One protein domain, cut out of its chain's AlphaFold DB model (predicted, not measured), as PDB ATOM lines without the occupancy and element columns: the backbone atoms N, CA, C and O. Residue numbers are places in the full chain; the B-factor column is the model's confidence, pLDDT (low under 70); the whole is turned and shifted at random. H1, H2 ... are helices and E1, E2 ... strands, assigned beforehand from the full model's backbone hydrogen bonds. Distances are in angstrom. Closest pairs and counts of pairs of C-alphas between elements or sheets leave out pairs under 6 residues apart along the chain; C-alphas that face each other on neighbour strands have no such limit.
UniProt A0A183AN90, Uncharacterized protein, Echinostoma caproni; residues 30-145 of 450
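This is residues 30 to 145 of the 450 residues of an uncharacterized protein of Echinostoma caproni (UniProt A0A183AN90). Look first for three helices, H1, H4 and H5, that meet near their ends as a loosely formed triangle. H3 lies over one face of it, close to H4, and the short strand pair E1 and E2 sits where H5 begins, with little H2 beside it; the long unnamed stretch 121 to 145 runs loosely round the outside. The printed part has 116 residues with five named helices and two named strands, in the order H1 H2 E1 H3 H4 E2 H5, and E1 and E2 make an antiparallel sheet of two. The class is mostly helix, though only 52 residues are in named elements. The whole is compact, with a radius of gyration of the C-alphas of 13.5 A and spans of 40 by 31 by 29 A.

Begin at H1, residues 41 to 52. Its residues 41 to 45 touch H4, residues 92 to 103, where the C-alphas of Val 41 and Leu 98 are closest at 5.4 A; the two run the same way at a steep tilt of 62 degrees. With residues 48 to 52, H1 only just touches H5, residues 113 to 120, with 3 pairs of C-alphas within 8 A; the closest are Gln 49 and Leu 120, 5.3 A, and the helices stand about perpendicular at 78 degrees. H4 and H5 are close but not clearly touching, nearest at C-alphas 103 and 116, 7.3 A. Next find H2, residues 65 to 68, close to H5 but not clearly touching it, with C-alphas 67 and 113 closest at 6.3 A. E1, residues 73 to 75, is the antiparallel neighbour of E2, residues 110 to 112; N 74 and O 111 are 2.8 A apart, N 111 and O 74 2.9 A, both within hydrogen-bond range. H3, residues 76 to 85, is close to H4 but not clearly touching it; their closest C-alphas, 76 and 99, are 7.3 A apart. In H1, H3, H4 and H5 every O i to N i+4 pair is within hydrogen-bond range; H2 is too short for one.

Find C-alpha 41 at (270.685, 275.196, 404.843); from there H1 runs 16.5 A. H2 and E1 follow, then H3, 14.4 A long. H4 starts at C-alpha 92, (273.059, 271.280, 394.983), and runs 15.5 A. E2 leads to H5, 10.4 A long, which ends at C-alpha 120, (266.944, 289.265, 405.038).

The C-alphas farthest apart, Pro 70 and Lys 141, are 40.3 A apart. The printed part has no cut. The link from H1 to H2, 12 residues, is long. The mean pLDDT of the printed part is 72.0; residues 30 to 37, 106 to 109 and 129 to 145 are under 70.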
ATOM      1  N   PHE A  30     283.652 291.132 397.898       39.38
ATOM      2  CA  PHE A  30     283.718 291.309 399.342       39.38
ATOM      3  C   PHE A  30     284.876 290.441 399.848       39.38
ATOM      4  O   PHE A  30     284.749 289.226 400.014       39.38
ATOM      5  N   GLU A  31     286.049 291.047 400.001       36.09
ATOM      6  CA  GLU A  31     287.213 290.393 400.581       36.09
ATOM      7  C   GLU A  31     286.916 290.103 402.057       36.09
ATOM      8  O   GLU A  31     286.774 291.013 402.868       36.09
ATOM      9  N   GLY A  32     286.758 288.819 402.397       43.75
ATOM     10  CA  GLY A  32     286.655 288.351 403.785       43.75
ATOM     11  C   GLY A  32     285.280 287.854 404.254       43.75
ATOM     12  O   GLY A  32     285.214 287.218 405.303       43.75
ATOM     13  N   LEU A  33     284.198 288.046 403.490       43.62
ATOM     14  CA  LEU A  33     282.859 287.554 403.861       43.62
ATOM     15  C   LEU A  33     282.576 286.181 403.232       43.62
ATOM     16  O   LEU A  33     282.578 286.053 402.011       43.62
ATOM     17  N   GLY A  34     282.336 285.162 404.067       49.72
ATOM     18  CA  GLY A  34     281.864 283.826 403.671       49.72
ATOM     19  C   GLY A  34     282.599 282.665 404.348       49.72
ATOM     20  O   GLY A  34     283.318 282.858 405.326       49.72
ATOM     21  N   SER A  35     282.392 281.440 403.855       51.12
ATOM     22  CA  SER A  35     282.997 280.219 404.409       51.12
ATOM     23  C   SER A  35     283.630 279.366 403.309       51.12
ATOM     24  O   SER A  35     283.033 279.150 402.254       51.12
ATOM     25  N   GLU A  36     284.835 278.851 403.567       52.16
ATOM     26  CA  GLU A  36     285.549 277.945 402.654       52.16
ATOM     27  C   GLU A  36     284.951 276.527 402.628       52.16
ATOM     28  O   GLU A  36     285.220 275.755 401.710       52.16
ATOM     29  N   CYS A  37     284.100 276.182 403.600       57.94
ATOM     30  CA  CYS A  37     283.456 274.874 403.697       57.94
ATOM     31  C   CYS A  37     282.020 274.899 403.154       57.94
ATOM     32  O   CYS A  37     281.342 275.926 403.175       57.94
ATOM     33  N   SER A  38     281.527 273.742 402.701       70.69
ATOM     34  CA  SER A  38     280.130 273.588 402.297       70.69
ATOM     35  C   SER A  38     279.195 273.736 403.502       70.69
ATOM     36  O   SER A  38     279.349 273.078 404.531       70.69
ATOM     37  N   LEU A  39     278.211 274.622 403.376       76.75
ATOM     38  CA  LEU A  39     277.299 274.988 404.453       76.75
ATOM     39  C   LEU A  39     275.987 274.194 404.385       76.75
ATOM     40  O   LEU A  39     275.483 273.838 403.311       76.75
ATOM     41  N   SER A  40     275.406 273.935 405.558       81.50
ATOM     42  CA  SER A  40     274.025 273.455 405.674       81.50
ATOM     43  C   SER A  40     273.021 274.588 405.440       81.50
ATOM     44  O   SER A  40     273.329 275.762 405.642       81.50
ATOM     45  N   VAL A  41     271.779 274.236 405.094       80.00
ATOM     46  CA  VAL A  41     270.685 275.196 404.843       80.00
ATOM     47  C   VAL A  41     270.517 276.200 405.989       80.00
ATOM     48  O   VAL A  41     270.413 277.402 405.752       80.00
ATOM     49  N   ALA A  42     270.523 275.721 407.236       78.88
ATOM     50  CA  ALA A  42     270.346 276.569 408.412       78.88
ATOM     51  C   ALA A  42     271.542 277.507 408.648       78.88
ATOM     52  O   ALA A  42     271.346 278.668 409.007       78.88
ATOM     53  N   GLN A  43     272.770 277.025 408.421       77.94
ATOM     54  CA  GLN A  43     273.982 277.842 408.541       77.94
ATOM     55  C   GLN A  43     274.015 278.933 407.474       77.94
ATOM     56  O   GLN A  43     274.252 280.088 407.809       77.94
ATOM     57  N   THR A  44     273.718 278.594 406.217       82.44
ATOM     58  CA  THR A  44     273.660 279.581 405.134       82.44
ATOM     59  C   THR A  44     272.598 280.628 405.406       82.44
ATOM     60  O   THR A  44     272.889 281.812 405.297       82.44
ATOM     61  N   PHE A  45     271.392 280.218 405.808       81.69
ATOM     62  CA  PHE A  45     270.316 281.163 406.087       81.69
ATOM     63  C   PHE A  45     270.704 282.174 407.171       81.69
ATOM     64  O   PHE A  45     270.475 283.369 407.010       81.69
ATOM     65  N   ARG A  46     271.374 281.711 408.230       78.88
ATOM     66  CA  ARG A  46     271.866 282.587 409.294       78.88
ATOM     67  C   ARG A  46     273.013 283.485 408.839       78.88
ATOM     68  O   ARG A  46     272.977 284.677 409.109       78.88
ATOM     69  N   MET A  47     273.984 282.944 408.101       79.50
ATOM     70  CA  MET A  47     275.080 283.742 407.547       79.50
ATOM     71  C   MET A  47     274.568 284.831 406.604       79.50
ATOM     72  O   MET A  47     275.075 285.940 406.647       79.50
ATOM     73  N   MET A  48     273.535 284.566 405.800       83.75
ATOM     74  CA  MET A  48     272.919 285.603 404.967       83.75
ATOM     75  C   MET A  48     272.320 286.735 405.800       83.75
ATOM     76  O   MET A  48     272.498 287.893 405.448       83.75
ATOM     77  N   GLN A  49     271.623 286.411 406.893       82.31
ATOM     78  CA  GLN A  49     271.067 287.423 407.795       82.31
ATOM     79  C   GLN A  49     272.177 288.220 408.493       82.31
ATOM     80  O   GLN A  49     272.073 289.438 408.598       82.31
ATOM     81  N   ASP A  50     273.265 287.560 408.898       77.00
ATOM     82  CA  ASP A  50     274.426 288.224 409.498       77.00
ATOM     83  C   ASP A  50     275.138 289.153 408.496       77.00
ATOM     84  O   ASP A  50     275.520 290.260 408.863       77.00
ATOM     85  N   ILE A  51     275.281 288.733 407.231       78.31
ATOM     86  CA  ILE A  51     275.848 289.546 406.140       78.31
ATOM     87  C   ILE A  51     274.929 290.732 405.822       78.31
ATOM     88  O   ILE A  51     275.402 291.849 405.643       78.31
ATOM     89  N   ALA A  52     273.614 290.512 405.791       80.19
ATOM     90  CA  ALA A  52     272.620 291.550 405.537       80.19
ATOM     91  C   ALA A  52     272.555 292.620 406.644       80.19
ATOM     92  O   ALA A  52     272.035 293.707 406.405       80.19
ATOM     93  N   CYS A  53     273.084 292.328 407.838       76.12
ATOM     94  CA  CYS A  53     273.219 293.293 408.931       76.12
ATOM     95  C   CYS A  53     274.484 294.164 408.829       76.12
ATOM     96  O   CYS A  53     274.615 295.107 409.609       76.12
ATOM     97  N   ASP A  54     275.423 293.862 407.926       75.94
ATOM     98  CA  ASP A  54     276.642 294.657 407.763       75.94
ATOM     99  C   ASP A  54     276.297 296.040 407.174       75.94
ATOM    100  O   ASP A  54     275.620 296.107 406.144       75.94
ATOM    101  N   PRO A  55     276.741 297.157 407.784       70.62
ATOM    102  CA  PRO A  55     276.439 298.508 407.304       70.62
ATOM    103  C   PRO A  55     276.943 298.786 405.878       70.62
ATOM    104  O   PRO A  55     276.391 299.649 405.198       70.62
ATOM    105  N   ASN A  56     277.951 298.050 405.402       74.00
ATOM    106  CA  ASN A  56     278.492 298.167 404.047       74.00
ATOM    107  C   ASN A  56     277.811 297.225 403.040       74.00
ATOM    108  O   ASN A  56     278.158 297.232 401.850       74.00
ATOM    109  N   PHE A  57     276.861 296.401 403.487       80.69
ATOM    110  CA  PHE A  57     276.145 295.485 402.616       80.69
ATOM    111  C   PHE A  57     275.156 296.228 401.716       80.69
ATOM    112  O   PHE A  57     274.409 297.107 402.145       80.69
ATOM    113  N   ASN A  58     275.122 295.850 400.439       79.44
ATOM    114  CA  ASN A  58     274.149 296.379 399.495       79.44
ATOM    115  C   ASN A  58     273.731 295.295 398.500       79.44
ATOM    116  O   ASN A  58     274.532 294.856 397.669       79.44
ATOM    117  N   LEU A  59     272.457 294.904 398.549       82.12
ATOM    118  CA  LEU A  59     271.904 293.857 397.693       82.12
ATOM    119  C   LEU A  59     271.938 294.237 396.201       82.12
ATOM    120  O   LEU A  59     272.087 293.357 395.352       82.12
ATOM    121  N   LYS A  60     271.888 295.536 395.869       81.19
ATOM    122  CA  LYS A  60     271.986 296.044 394.484       81.19
ATOM    123  C   LYS A  60     273.326 295.743 393.819       81.19
ATOM    124  O   LYS A  60     273.428 295.802 392.601       81.19
ATOM    125  N   ARG A  61     274.359 295.415 394.602       79.00
ATOM    126  CA  ARG A  61     275.664 294.986 394.074       79.00
ATOM    127  C   ARG A  61     275.691 293.507 393.688       79.00
ATOM    128  O   ARG A  61     276.562 293.099 392.928       79.00
ATOM    129  N   LEU A  62     274.767 292.708 394.220       79.88
ATOM    130  CA  LEU A  62     274.726 291.255 394.029       79.88
ATOM    131  C   LEU A  62     273.690 290.821 392.992       79.88
ATOM    132  O   LEU A  62     273.850 289.772 392.367       79.88
ATOM    133  N   LEU A  63     272.625 291.607 392.829       81.62
ATOM    134  CA  LEU A  63     271.510 291.311 391.939       81.62
ATOM    135  C   LEU A  63     271.418 292.333 390.794       81.62
ATOM    136  O   LEU A  63     271.799 293.488 390.982       81.62
ATOM    137  N   PRO A  64     270.898 291.935 389.618       77.88
ATOM    138  CA  PRO A  64     270.665 292.855 388.507       77.88
ATOM    139  C   PRO A  64     269.746 294.034 388.883       77.88
ATOM    140  O   PRO A  64     268.837 293.852 389.698       77.88
ATOM    141  N   PRO A  65     269.897 295.214 388.246       73.88
ATOM    142  CA  PRO A  65     269.032 296.373 388.490       73.88
ATOM    143  C   PRO A  65     267.537 296.084 388.301       73.88
ATOM    144  O   PRO A  65     266.722 296.588 389.070       73.88
ATOM    145  N   SER A  66     267.188 295.200 387.360       74.44
ATOM    146  CA  SER A  66     265.808 294.775 387.079       74.44
ATOM    147  C   SER A  66     265.106 294.116 388.272       74.44
ATOM    148  O   SER A  66     263.880 294.111 388.344       74.44
ATOM    149  N   CYS A  67     265.855 293.593 389.247       79.38
ATOM    150  CA  CYS A  67     265.277 293.062 390.480       79.38
ATOM    151  C   CYS A  67     264.714 294.170 391.389       79.38
ATOM    152  O   CYS A  67     263.886 293.866 392.239       79.38
ATOM    153  N   PHE A  68     265.137 295.430 391.248       79.81
ATOM    154  CA  PHE A  68     264.769 296.533 392.155       79.81
ATOM    155  C   PHE A  68     263.746 297.511 391.566       79.81
ATOM    156  O   PHE A  68     263.459 298.539 392.179       79.81
ATOM    157  N   GLU A  69     263.197 297.207 390.394       79.06
ATOM    158  CA  GLU A  69     262.063 297.938 389.831       79.06
ATOM    159  C   GLU A  69     260.780 297.708 390.664       79.06
ATOM    160  O   GLU A  69     260.717 296.756 391.457       79.06
ATOM    161  N   PRO A  70     259.742 298.557 390.515       73.06
ATOM    162  CA  PRO A  70     258.424 298.282 391.084       73.06
ATOM    163  C   PRO A  70     257.962 296.878 390.665       73.06
ATOM    164  O   PRO A  70     257.966 296.552 389.484       73.06
ATOM    165  N   ASP A  71     257.616 296.037 391.641       74.81
ATOM    166  CA  ASP A  71     257.281 294.614 391.451       74.81
ATOM    167  C   ASP A  71     258.414 293.730 390.893       74.81
ATOM    168  O   ASP A  71     258.158 292.700 390.274       74.81
ATOM    169  N   GLY A  72     259.676 294.084 391.146       77.06
ATOM    170  CA  GLY A  72     260.827 293.257 390.791       77.06
ATOM    171  C   GLY A  72     260.853 291.893 391.500       77.06
ATOM    172  O   GLY A  72     260.435 291.746 392.656       77.06
ATOM    173  N   TYR A  73     261.381 290.886 390.800       80.75
ATOM    174  CA  TYR A  73     261.544 289.518 391.297       80.75
ATOM    175  C   TYR A  73     262.981 289.041 391.130       80.75
ATOM    176  O   TYR A  73     263.658 289.370 390.160       80.75
ATOM    177  N   VAL A  74     263.402 288.181 392.050       82.62
ATOM    178  CA  VAL A  74     264.684 287.487 392.020       82.62
ATOM    179  C   VAL A  74     264.450 286.045 391.598       82.62
ATOM    180  O   VAL A  74     263.711 285.299 392.244       82.62
ATOM    181  N   LEU A  75     265.090 285.639 390.507       81.88
ATOM    182  CA  LEU A  75     265.028 284.271 390.004       81.88
ATOM    183  C   LEU A  75     266.013 283.366 390.755       81.88
ATOM    184  O   LEU A  75     267.088 283.796 391.176       81.88
ATOM    185  N   CYS A  76     265.695 282.074 390.832       81.19
ATOM    186  CA  CYS A  76     266.558 281.066 391.455       81.19
ATOM    187  C   CYS A  76     268.030 281.100 390.959       81.19
ATOM    188  O   CYS A  76     268.939 281.129 391.795       81.19
ATOM    189  N   PRO A  77     268.323 281.198 389.642       78.00
ATOM    190  CA  PRO A  77     269.704 281.296 389.160       78.00
ATOM    191  C   PRO A  77     270.410 282.595 389.576       78.00
ATOM    192  O   PRO A  77     271.600 282.579 389.893       78.00
ATOM    193  N   GLN A  78     269.680 283.716 389.615       79.56
ATOM    194  CA  GLN A  78     270.222 285.013 390.034       79.56
ATOM    195  C   GLN A  78     270.600 284.978 391.516       79.56
ATOM    196  O   GLN A  78     271.698 285.386 391.893       79.56
ATOM    197  N   PHE A  79     269.736 284.398 392.348       85.38
ATOM    198  CA  PHE A  79     270.017 284.216 393.765       85.38
ATOM    199  C   PHE A  79     271.199 283.270 394.012       85.38
ATOM    200  O   PHE A  79     272.052 283.537 394.856       85.38
ATOM    201  N   ARG A  80     271.316 282.194 393.228       81.19
ATOM    202  CA  ARG A  80     272.471 281.288 393.287       81.19
ATOM    203  C   ARG A  80     273.785 282.012 392.996       81.19
ATOM    204  O   ARG A  80     274.786 281.763 393.668       81.19
ATOM    205  N   LYS A  81     273.791 282.919 392.014       78.56
ATOM    206  CA  LYS A  81     274.949 283.770 391.713       78.56
ATOM    207  C   LYS A  81     275.256 284.713 392.877       78.56
ATOM    208  O   LYS A  81     276.414 284.808 393.272       78.56
ATOM    209  N   ALA A  82     274.235 285.322 393.479       82.56
ATOM    210  CA  ALA A  82     274.404 286.160 394.665       82.56
ATOM    211  C   ALA A  82     275.033 285.390 395.844       82.56
ATOM    212  O   ALA A  82     275.967 285.894 396.462       82.56
ATOM    213  N   LEU A  83     274.612 284.145 396.116       84.50
ATOM    214  CA  LEU A  83     275.229 283.295 397.150       84.50
ATOM    215  C   LEU A  83     276.716 283.029 396.888       84.50
ATOM    216  O   LEU A  83     277.524 283.101 397.814       84.50
ATOM    217  N   LYS A  84     277.088 282.762 395.630       80.75
ATOM    218  CA  LYS A  84     278.496 282.585 395.242       80.75
ATOM    219  C   LYS A  84     279.308 283.864 395.454       80.75
ATOM    220  O   LYS A  84     280.419 283.790 395.966       80.75
ATOM    221  N   LEU A  85     278.747 285.028 395.111       77.31
ATOM    222  CA  LEU A  85     279.388 286.330 395.341       77.31
ATOM    223  C   LEU A  85     279.569 286.637 396.838       77.31
ATOM    224  O   LEU A  85     280.557 287.258 397.214       77.31
ATOM    225  N   MET A  86     278.671 286.137 397.691       77.00
ATOM    226  CA  MET A  86     278.796 286.177 399.157       77.00
ATOM    227  C   MET A  86     279.698 285.063 399.732       77.00
ATOM    228  O   MET A  86     279.772 284.906 400.948       77.00
ATOM    229  N   ARG A  87     280.341 284.251 398.875       74.75
ATOM    230  CA  ARG A  87     281.155 283.071 399.232       74.75
ATOM    231  C   ARG A  87     280.439 282.106 400.191       74.75
ATOM    232  O   ARG A  87     281.035 281.539 401.109       74.75
ATOM    233  N   LEU A  88     279.140 281.908 399.968       80.25
ATOM    234  CA  LEU A  88     278.318 280.930 400.678       80.25
ATOM    235  C   LEU A  88     278.208 279.660 399.830       80.25
ATOM    236  O   LEU A  88     277.289 279.496 399.027       80.25
ATOM    237  N   ASN A  89     279.176 278.762 399.996       76.69
ATOM    238  CA  ASN A  89     279.230 277.511 399.246       76.69
ATOM    239  C   ASN A  89     278.277 276.465 399.838       76.69
ATOM    240  O   ASN A  89     278.224 276.265 401.050       76.69
ATOM    241  N   MET A  90     277.541 275.754 398.984       81.50
ATOM    242  CA  MET A  90     276.643 274.670 399.390       81.50
ATOM    243  C   MET A  90     276.474 273.629 398.287       81.50
ATOM    244  O   MET A  90     276.698 273.913 397.112       81.50
ATOM    245  N   THR A  91     276.073 272.418 398.675       80.12
ATOM    246  CA  THR A  91     275.738 271.349 397.727       80.12
ATOM    247  C   THR A  91     274.440 271.665 396.985       80.12
ATOM    248  O   THR A  91     273.592 272.411 397.480       80.12
ATOM    249  N   GLU A  92     274.252 271.057 395.812       74.38
ATOM    250  CA  GLU A  92     273.059 271.280 394.983       74.38
ATOM    251  C   GLU A  92     271.755 270.937 395.716       74.38
ATOM    252  O   GLU A  92     270.764 271.660 395.621       74.38
ATOM    253  N   GLU A  93     271.765 269.857 396.497       74.62
ATOM    254  CA  GLU A  93     270.614 269.435 397.295       74.62
ATOM    255  C   GLU A  93     270.315 270.425 398.432       74.62
ATOM    256  O   GLU A  93     269.156 270.767 398.668       74.62
ATOM    257  N   ASN A  94     271.346 270.963 399.092       81.81
ATOM    258  CA  ASN A  94     271.163 271.986 400.121       81.81
ATOM    259  C   ASN A  94     270.644 273.296 399.522       81.81
ATOM    260  O   ASN A  94     269.756 273.914 400.103       81.81
ATOM    261  N   PHE A  95     271.135 273.698 398.348       84.94
ATOM    262  CA  PHE A  95     270.615 274.872 397.650       84.94
ATOM    263  C   PHE A  95     269.142 274.703 397.287       84.94
ATOM    264  O   PHE A  95     268.332 275.589 397.558       84.94
ATOM    265  N   ARG A  96     268.769 273.538 396.749       79.62
ATOM    266  CA  ARG A  96     267.377 273.216 396.426       79.62
ATOM    267  C   ARG A  96     266.472 273.322 397.652       79.62
ATOM    268  O   ARG A  96     265.400 273.915 397.549       79.62
ATOM    269  N   ARG A  97     266.906 272.791 398.799       81.94
ATOM    270  CA  ARG A  97     266.173 272.874 400.075       81.94
ATOM    271  C   ARG A  97     266.097 274.301 400.610       81.94
ATOM    272  O   ARG A  97     265.020 274.742 400.989       81.94
ATOM    273  N   LEU A  98     267.193 275.064 400.582       84.69
ATOM    274  CA  LEU A  98     267.181 276.482 400.965       84.69
ATOM    275  C   LEU A  98     266.172 277.266 400.120       84.69
ATOM    276  O   LEU A  98     265.352 278.005 400.658       84.69
ATOM    277  N   TRP A  99     266.218 277.080 398.804       84.88
ATOM    278  CA  TRP A  99     265.324 277.767 397.888       84.88
ATOM    279  C   TRP A  99     263.867 277.369 398.135       84.88
ATOM    280  O   TRP A  99     263.037 278.227 398.408       84.88
ATOM    281  N   THR A 100     263.571 276.071 398.114       78.25
ATOM    282  CA  THR A 100     262.199 275.539 398.156       78.25
ATOM    283  C   THR A 100     261.543 275.684 399.528       78.25
ATOM    284  O   THR A 100     260.344 275.942 399.610       78.25
ATOM    285  N   ASP A 101     262.308 275.515 400.607       78.88
ATOM    286  CA  ASP A 101     261.744 275.396 401.955       78.88
ATOM    287  C   ASP A 101     261.829 276.706 402.753       78.88
ATOM    288  O   ASP A 101     261.181 276.823 403.795       78.88
ATOM    289  N   LYS A 102     262.645 277.685 402.319       78.62
ATOM    290  CA  LYS A 102     262.875 278.939 403.069       78.62
ATOM    291  C   LYS A 102     262.601 280.224 402.300       78.62
ATOM    292  O   LYS A 102     262.315 281.229 402.945       78.62
ATOM    293  N   LEU A 103     262.712 280.226 400.974       82.38
ATOM    294  CA  LEU A 103     262.600 281.450 400.171       82.38
ATOM    295  C   LEU A 103     261.355 281.409 399.289       82.38
ATOM    296  O   LEU A 103     260.448 282.224 399.430       82.38
ATOM    297  N   ASP A 104     261.289 280.402 398.432       81.25
ATOM    298  CA  ASP A 104     260.233 280.175 397.461       81.25
ATOM    299  C   ASP A 104     259.202 279.183 398.016       81.25
ATOM    300  O   ASP A 104     259.028 278.073 397.509       81.25
ATOM    301  N   MET A 105     258.522 279.589 399.096       72.06
ATOM    302  CA  MET A 105     257.481 278.773 399.746       72.06
ATOM    303  C   MET A 105     256.344 278.402 398.779       72.06
ATOM    304  O   MET A 105     255.701 277.362 398.930       72.06
ATOM    305  N   GLU A 106     256.122 279.232 397.760       68.12
ATOM    306  CA  GLU A 106     255.117 279.031 396.714       68.12
ATOM    307  C   GLU A 106     255.618 278.141 395.555       68.12
ATOM    308  O   GLU A 106     254.821 277.690 394.728       68.12
ATOM    309  N   LYS A 107     256.919 277.810 395.528       68.56
ATOM    310  CA  LYS A 107     257.602 276.969 394.525       68.56
ATOM    311  C   LYS A 107     257.454 277.482 393.088       68.56
ATOM    312  O   LYS A 107     257.315 276.695 392.145       68.56
ATOM    313  N   VAL A 108     257.467 278.799 392.922       61.28
ATOM    314  CA  VAL A 108     257.279 279.512 391.650       61.28
ATOM    315  C   VAL A 108     258.563 279.510 390.808       61.28
ATOM    316  O   VAL A 108     258.512 279.541 389.575       61.28
ATOM    317  N   GLY A 109     259.725 279.386 391.451       69.06
ATOM    318  CA  GLY A 109     261.054 279.545 390.858       69.06
ATOM    319  C   GLY A 109     261.573 280.986 390.904       69.06
ATOM    320  O   GLY A 109     262.668 281.259 390.401       69.06
ATOM    321  N   SER A 110     260.810 281.889 391.519       76.25
ATOM    322  CA  SER A 110     261.134 283.296 391.730       76.25
ATOM    323  C   SER A 110     260.550 283.778 393.057       76.25
ATOM    324  O   SER A 110     259.561 283.238 393.542       76.25
ATOM    325  N   ILE A 111     261.162 284.801 393.641       85.00
ATOM    326  CA  ILE A 111     260.693 285.454 394.865       85.00
ATOM    327  C   ILE A 111     260.611 286.956 394.617       85.00
ATOM    328  O   ILE A 111     261.474 287.503 393.934       85.00
ATOM    329  N   SER A 112     259.585 287.638 395.132       86.00
ATOM    330  CA  SER A 112     259.543 289.101 395.003       86.00
ATOM    331  C   SER A 112     260.715 289.722 395.763       86.00
ATOM    332  O   SER A 112     261.059 289.284 396.866       86.00
ATOM    333  N   THR A 113     261.334 290.758 395.206       85.12
ATOM    334  CA  THR A 113     262.484 291.411 395.847       85.12
ATOM    335  C   THR A 113     262.096 291.997 397.202       85.12
ATOM    336  O   THR A 113     262.854 291.878 398.159       85.12
ATOM    337  N   LYS A 114     260.865 292.507 397.338       84.69
ATOM    338  CA  LYS A 114     260.301 292.952 398.624       84.69
ATOM    339  C   LYS A 114     260.256 291.829 399.662       84.69
ATOM    340  O   LYS A 114     260.623 292.040 400.818       84.69
ATOM    341  N   GLN A 115     259.829 290.629 399.266       84.88
ATOM    342  CA  GLN A 115     259.813 289.467 400.153       84.88
ATOM    343  C   GLN A 115     261.232 289.022 400.513       84.88
ATOM    344  O   GLN A 115     261.487 288.733 401.680       84.88
ATOM    345  N   LEU A 116     262.167 289.025 399.558       86.19
ATOM    346  CA  LEU A 116     263.569 288.708 399.833       86.19
ATOM    347  C   LEU A 116     264.192 289.707 400.821       86.19
ATOM    348  O   LEU A 116     264.793 289.283 401.807       86.19
ATOM    349  N   CYS A 117     263.997 291.014 400.613       85.31
ATOM    350  CA  CYS A 117     264.456 292.050 401.539       85.31
ATOM    351  C   CYS A 117     263.858 291.852 402.937       85.31
ATOM    352  O   CYS A 117     264.590 291.883 403.922       85.31
ATOM    353  N   ARG A 118     262.559 291.534 403.034       84.56
ATOM    354  CA  ARG A 118     261.894 291.240 404.313       84.56
ATOM    355  C   ARG A 118     262.494 290.025 405.027       84.56
ATOM    356  O   ARG A 118     262.697 290.079 406.234       84.56
ATOM    357  N   ILE A 119     262.794 288.947 404.299       84.12
ATOM    358  CA  ILE A 119     263.416 287.732 404.859       84.12
ATOM    359  C   ILE A 119     264.831 288.022 405.388       84.12
ATOM    360  O   ILE A 119     265.235 287.474 406.418       84.12
ATOM    361  N   LEU A 120     265.574 288.886 404.692       82.19
ATOM    362  CA  LEU A 120     266.944 289.265 405.038       82.19
ATOM    363  C   LEU A 120     267.038 290.420 406.051       82.19
ATOM    364  O   LEU A 120     268.132 290.707 406.522       82.19
ATOM    365  N   GLY A 121     265.927 291.073 406.408       80.38
ATOM    366  CA  GLY A 121     265.931 292.245 407.298       80.38
ATOM    367  C   GLY A 121     266.432 293.537 406.634       80.38
ATOM    368  O   GLY A 121     266.868 294.466 407.315       80.38
ATOM    369  N   LEU A 122     266.376 293.616 405.306       84.00
ATOM    370  CA  LEU A 122     266.794 294.771 404.510       84.00
ATOM    371  C   LEU A 122     265.623 295.730 404.258       84.00
ATOM    372  O   LEU A 122     264.458 295.324 404.243       84.00
ATOM    373  N   LYS A 123     265.948 296.997 404.001       83.25
ATOM    374  CA  LYS A 123     265.008 297.996 403.489       83.25
ATOM    375  C   LYS A 123     264.589 297.636 402.059       83.25
ATOM    376  O   LYS A 123     265.244 296.846 401.376       83.25
ATOM    377  N   GLU A 124     263.506 298.247 401.577       77.69
ATOM    378  CA  GLU A 124     263.008 298.007 400.212       77.69
ATOM    379  C   GLU A 124     264.029 298.382 399.122       77.69
ATOM    380  O   GLU A 124     264.004 297.819 398.031       77.69
ATOM    381  N   ASP A 125     264.980 299.266 399.432       75.50
ATOM    382  CA  ASP A 125     266.066 299.668 398.538       75.50
ATOM    383  C   ASP A 125     267.273 298.704 398.529       75.50
ATOM    384  O   ASP A 125     268.238 298.955 397.801       75.50
ATOM    385  N   GLY A 126     267.227 297.612 399.304       70.25
ATOM    386  CA  GLY A 126     268.287 296.607 399.394       70.25
ATOM    387  C   GLY A 126     269.437 296.955 400.347       70.25
ATOM    388  O   GLY A 126     270.459 296.262 400.321       70.25
ATOM    389  N   THR A 127     269.293 298.001 401.169       80.44
ATOM    390  CA  THR A 127     270.266 298.396 402.203       80.44
ATOM    391  C   THR A 127     269.890 297.851 403.590       80.44
ATOM    392  O   THR A 127     268.720 297.536 403.835       80.44
ATOM    393  N   PRO A 128     270.850 297.696 404.519       79.62
ATOM    394  CA  PRO A 128     270.581 297.241 405.883       79.62
ATOM    395  C   PRO A 128     269.594 298.160 406.617       79.62
ATOM    396  O   PRO A 128     269.733 299.385 406.632       79.62
ATOM    397  N   SER A 129     268.600 297.564 407.285       68.94
ATOM    398  CA  SER A 129     267.607 298.319 408.068       68.94
ATOM    399  C   SER A 129     268.146 298.829 409.407       68.94
ATOM    400  O   SER A 129     267.490 299.649 410.043       68.94
ATOM    401  N   GLY A 130     269.302 298.334 409.866       58.88
ATOM    402  CA  GLY A 130     269.858 298.626 411.196       58.88
ATOM    403  C   GLY A 130     269.104 297.962 412.359       58.88
ATOM    404  O   GLY A 130     269.537 298.050 413.503       58.88
ATOM    405  N   VAL A 131     267.996 297.270 412.078       56.31
ATOM    406  CA  VAL A 131     267.208 296.510 413.051       56.31
ATOM    407  C   VAL A 131     267.664 295.058 413.005       56.31
ATOM    408  O   VAL A 131     267.458 294.375 412.003       56.31
ATOM    409  N   HIS A 132     268.272 294.573 414.088       53.50
ATOM    410  CA  HIS A 132     268.552 293.149 414.226       53.50
ATOM    411  C   HIS A 132     267.224 292.383 414.288       53.50
ATOM    412  O   HIS A 132     266.421 292.646 415.190       53.50
ATOM    413  N   PRO A 133     266.956 291.431 413.376       48.69
ATOM    414  CA  PRO A 133     265.816 290.550 413.549       48.69
ATOM    415  C   PRO A 133     266.014 289.773 414.856       48.69
ATOM    416  O   PRO A 133     267.059 289.157 415.076       48.69
ATOM    417  N   ASN A 134     265.020 289.829 415.744       42.75
ATOM    418  CA  ASN A 134     265.020 289.123 417.022       42.75
ATOM    419  C   ASN A 134     264.832 287.618 416.762       42.75
ATOM    420  O   ASN A 134     263.734 287.073 416.865       42.75
ATOM    421  N   VAL A 135     265.891 286.954 416.303       44.25
ATOM    422  CA  VAL A 135     265.890 285.517 416.029       44.25
ATOM    423  C   VAL A 135     266.257 284.799 417.321       44.25
ATOM    424  O   VAL A 135     267.400 284.875 417.774       44.25
ATOM    425  N   ASN A 136     265.282 284.084 417.894       35.00
ATOM    426  CA  ASN A 136     265.473 283.170 419.022       35.00
ATOM    427  C   ASN A 136     266.793 282.402 418.876       35.00
ATOM    428  O   ASN A 136     267.048 281.752 417.858       35.00
ATOM    429  N   ALA A 137     267.639 282.498 419.902       34.34
ATOM    430  CA  ALA A 137     268.991 281.963 419.921       34.34
ATOM    431  C   ALA A 137     269.009 280.423 419.943       34.34
ATOM    432  O   ALA A 137     269.379 279.798 420.934       34.34
ATOM    433  N   LEU A 138     268.682 279.783 418.820       39.47
ATOM    434  CA  LEU A 138     269.118 278.419 418.544       39.47
ATOM    435  C   LEU A 138     270.642 278.462 418.398       39.47
ATOM    436  O   LEU A 138     271.177 278.871 417.363       39.47
ATOM    437  N   ARG A 139     271.348 278.107 419.478       36.47
ATOM    438  CA  ARG A 139     272.795 277.867 419.490       36.47
ATOM    439  C   ARG A 139     273.087 276.626 418.646       36.47
ATOM    440  O   ARG A 139     273.213 275.523 419.169       36.47
ATOM    441  N   VAL A 140     273.179 276.796 417.331       44.44
ATOM    442  CA  VAL A 140     273.713 275.753 416.453       44.44
ATOM    443  C   VAL A 140     275.214 275.661 416.737       44.44
ATOM    444  O   VAL A 140     275.963 276.598 416.461       44.44
ATOM    445  N   LYS A 141     275.657 274.565 417.365       35.88
ATOM    446  CA  LYS A 141     277.084 274.290 417.586       35.88
ATOM    447  C   LYS A 141     277.779 274.132 416.225       35.88
ATOM    448  O   LYS A 141     277.264 273.432 415.360       35.88
ATOM    449  N   GLY A 142     278.945 274.759 416.048       43.75
ATOM    450  CA  GLY A 142     279.807 274.545 414.875       43.75
ATOM    451  C   GLY A 142     279.602 275.494 413.688       43.75
ATOM    452  O   GLY A 142     279.939 275.126 412.569       43.75
ATOM    453  N   ILE A 143     279.055 276.700 413.888       42.44
ATOM    454  CA  ILE A 143     279.082 277.744 412.847       42.44
ATOM    455  C   ILE A 143     280.542 278.212 412.680       42.44
ATOM    456  O   ILE A 143     281.131 278.653 413.673       42.44
ATOM    457  N   PRO A 144     281.143 278.132 411.474       43.94
ATOM    458  CA  PRO A 144     282.438 278.751 411.205       43.94
ATOM    459  C   PRO A 144     282.374 280.238 411.561       43.94
ATOM    460  O   PRO A 144     281.449 280.931 411.132       43.94
ATOM    461  N   LYS A 145     283.313 280.731 412.381       46.44
ATOM    462  CA  LYS A 145     283.354 282.153 412.748       46.44
ATOM    463  C   LYS A 145     283.478 282.988 411.473       46.44
ATOM    464  O   LYS A 145     284.401 282.771 410.693       46.44
TER     465      LYS A 145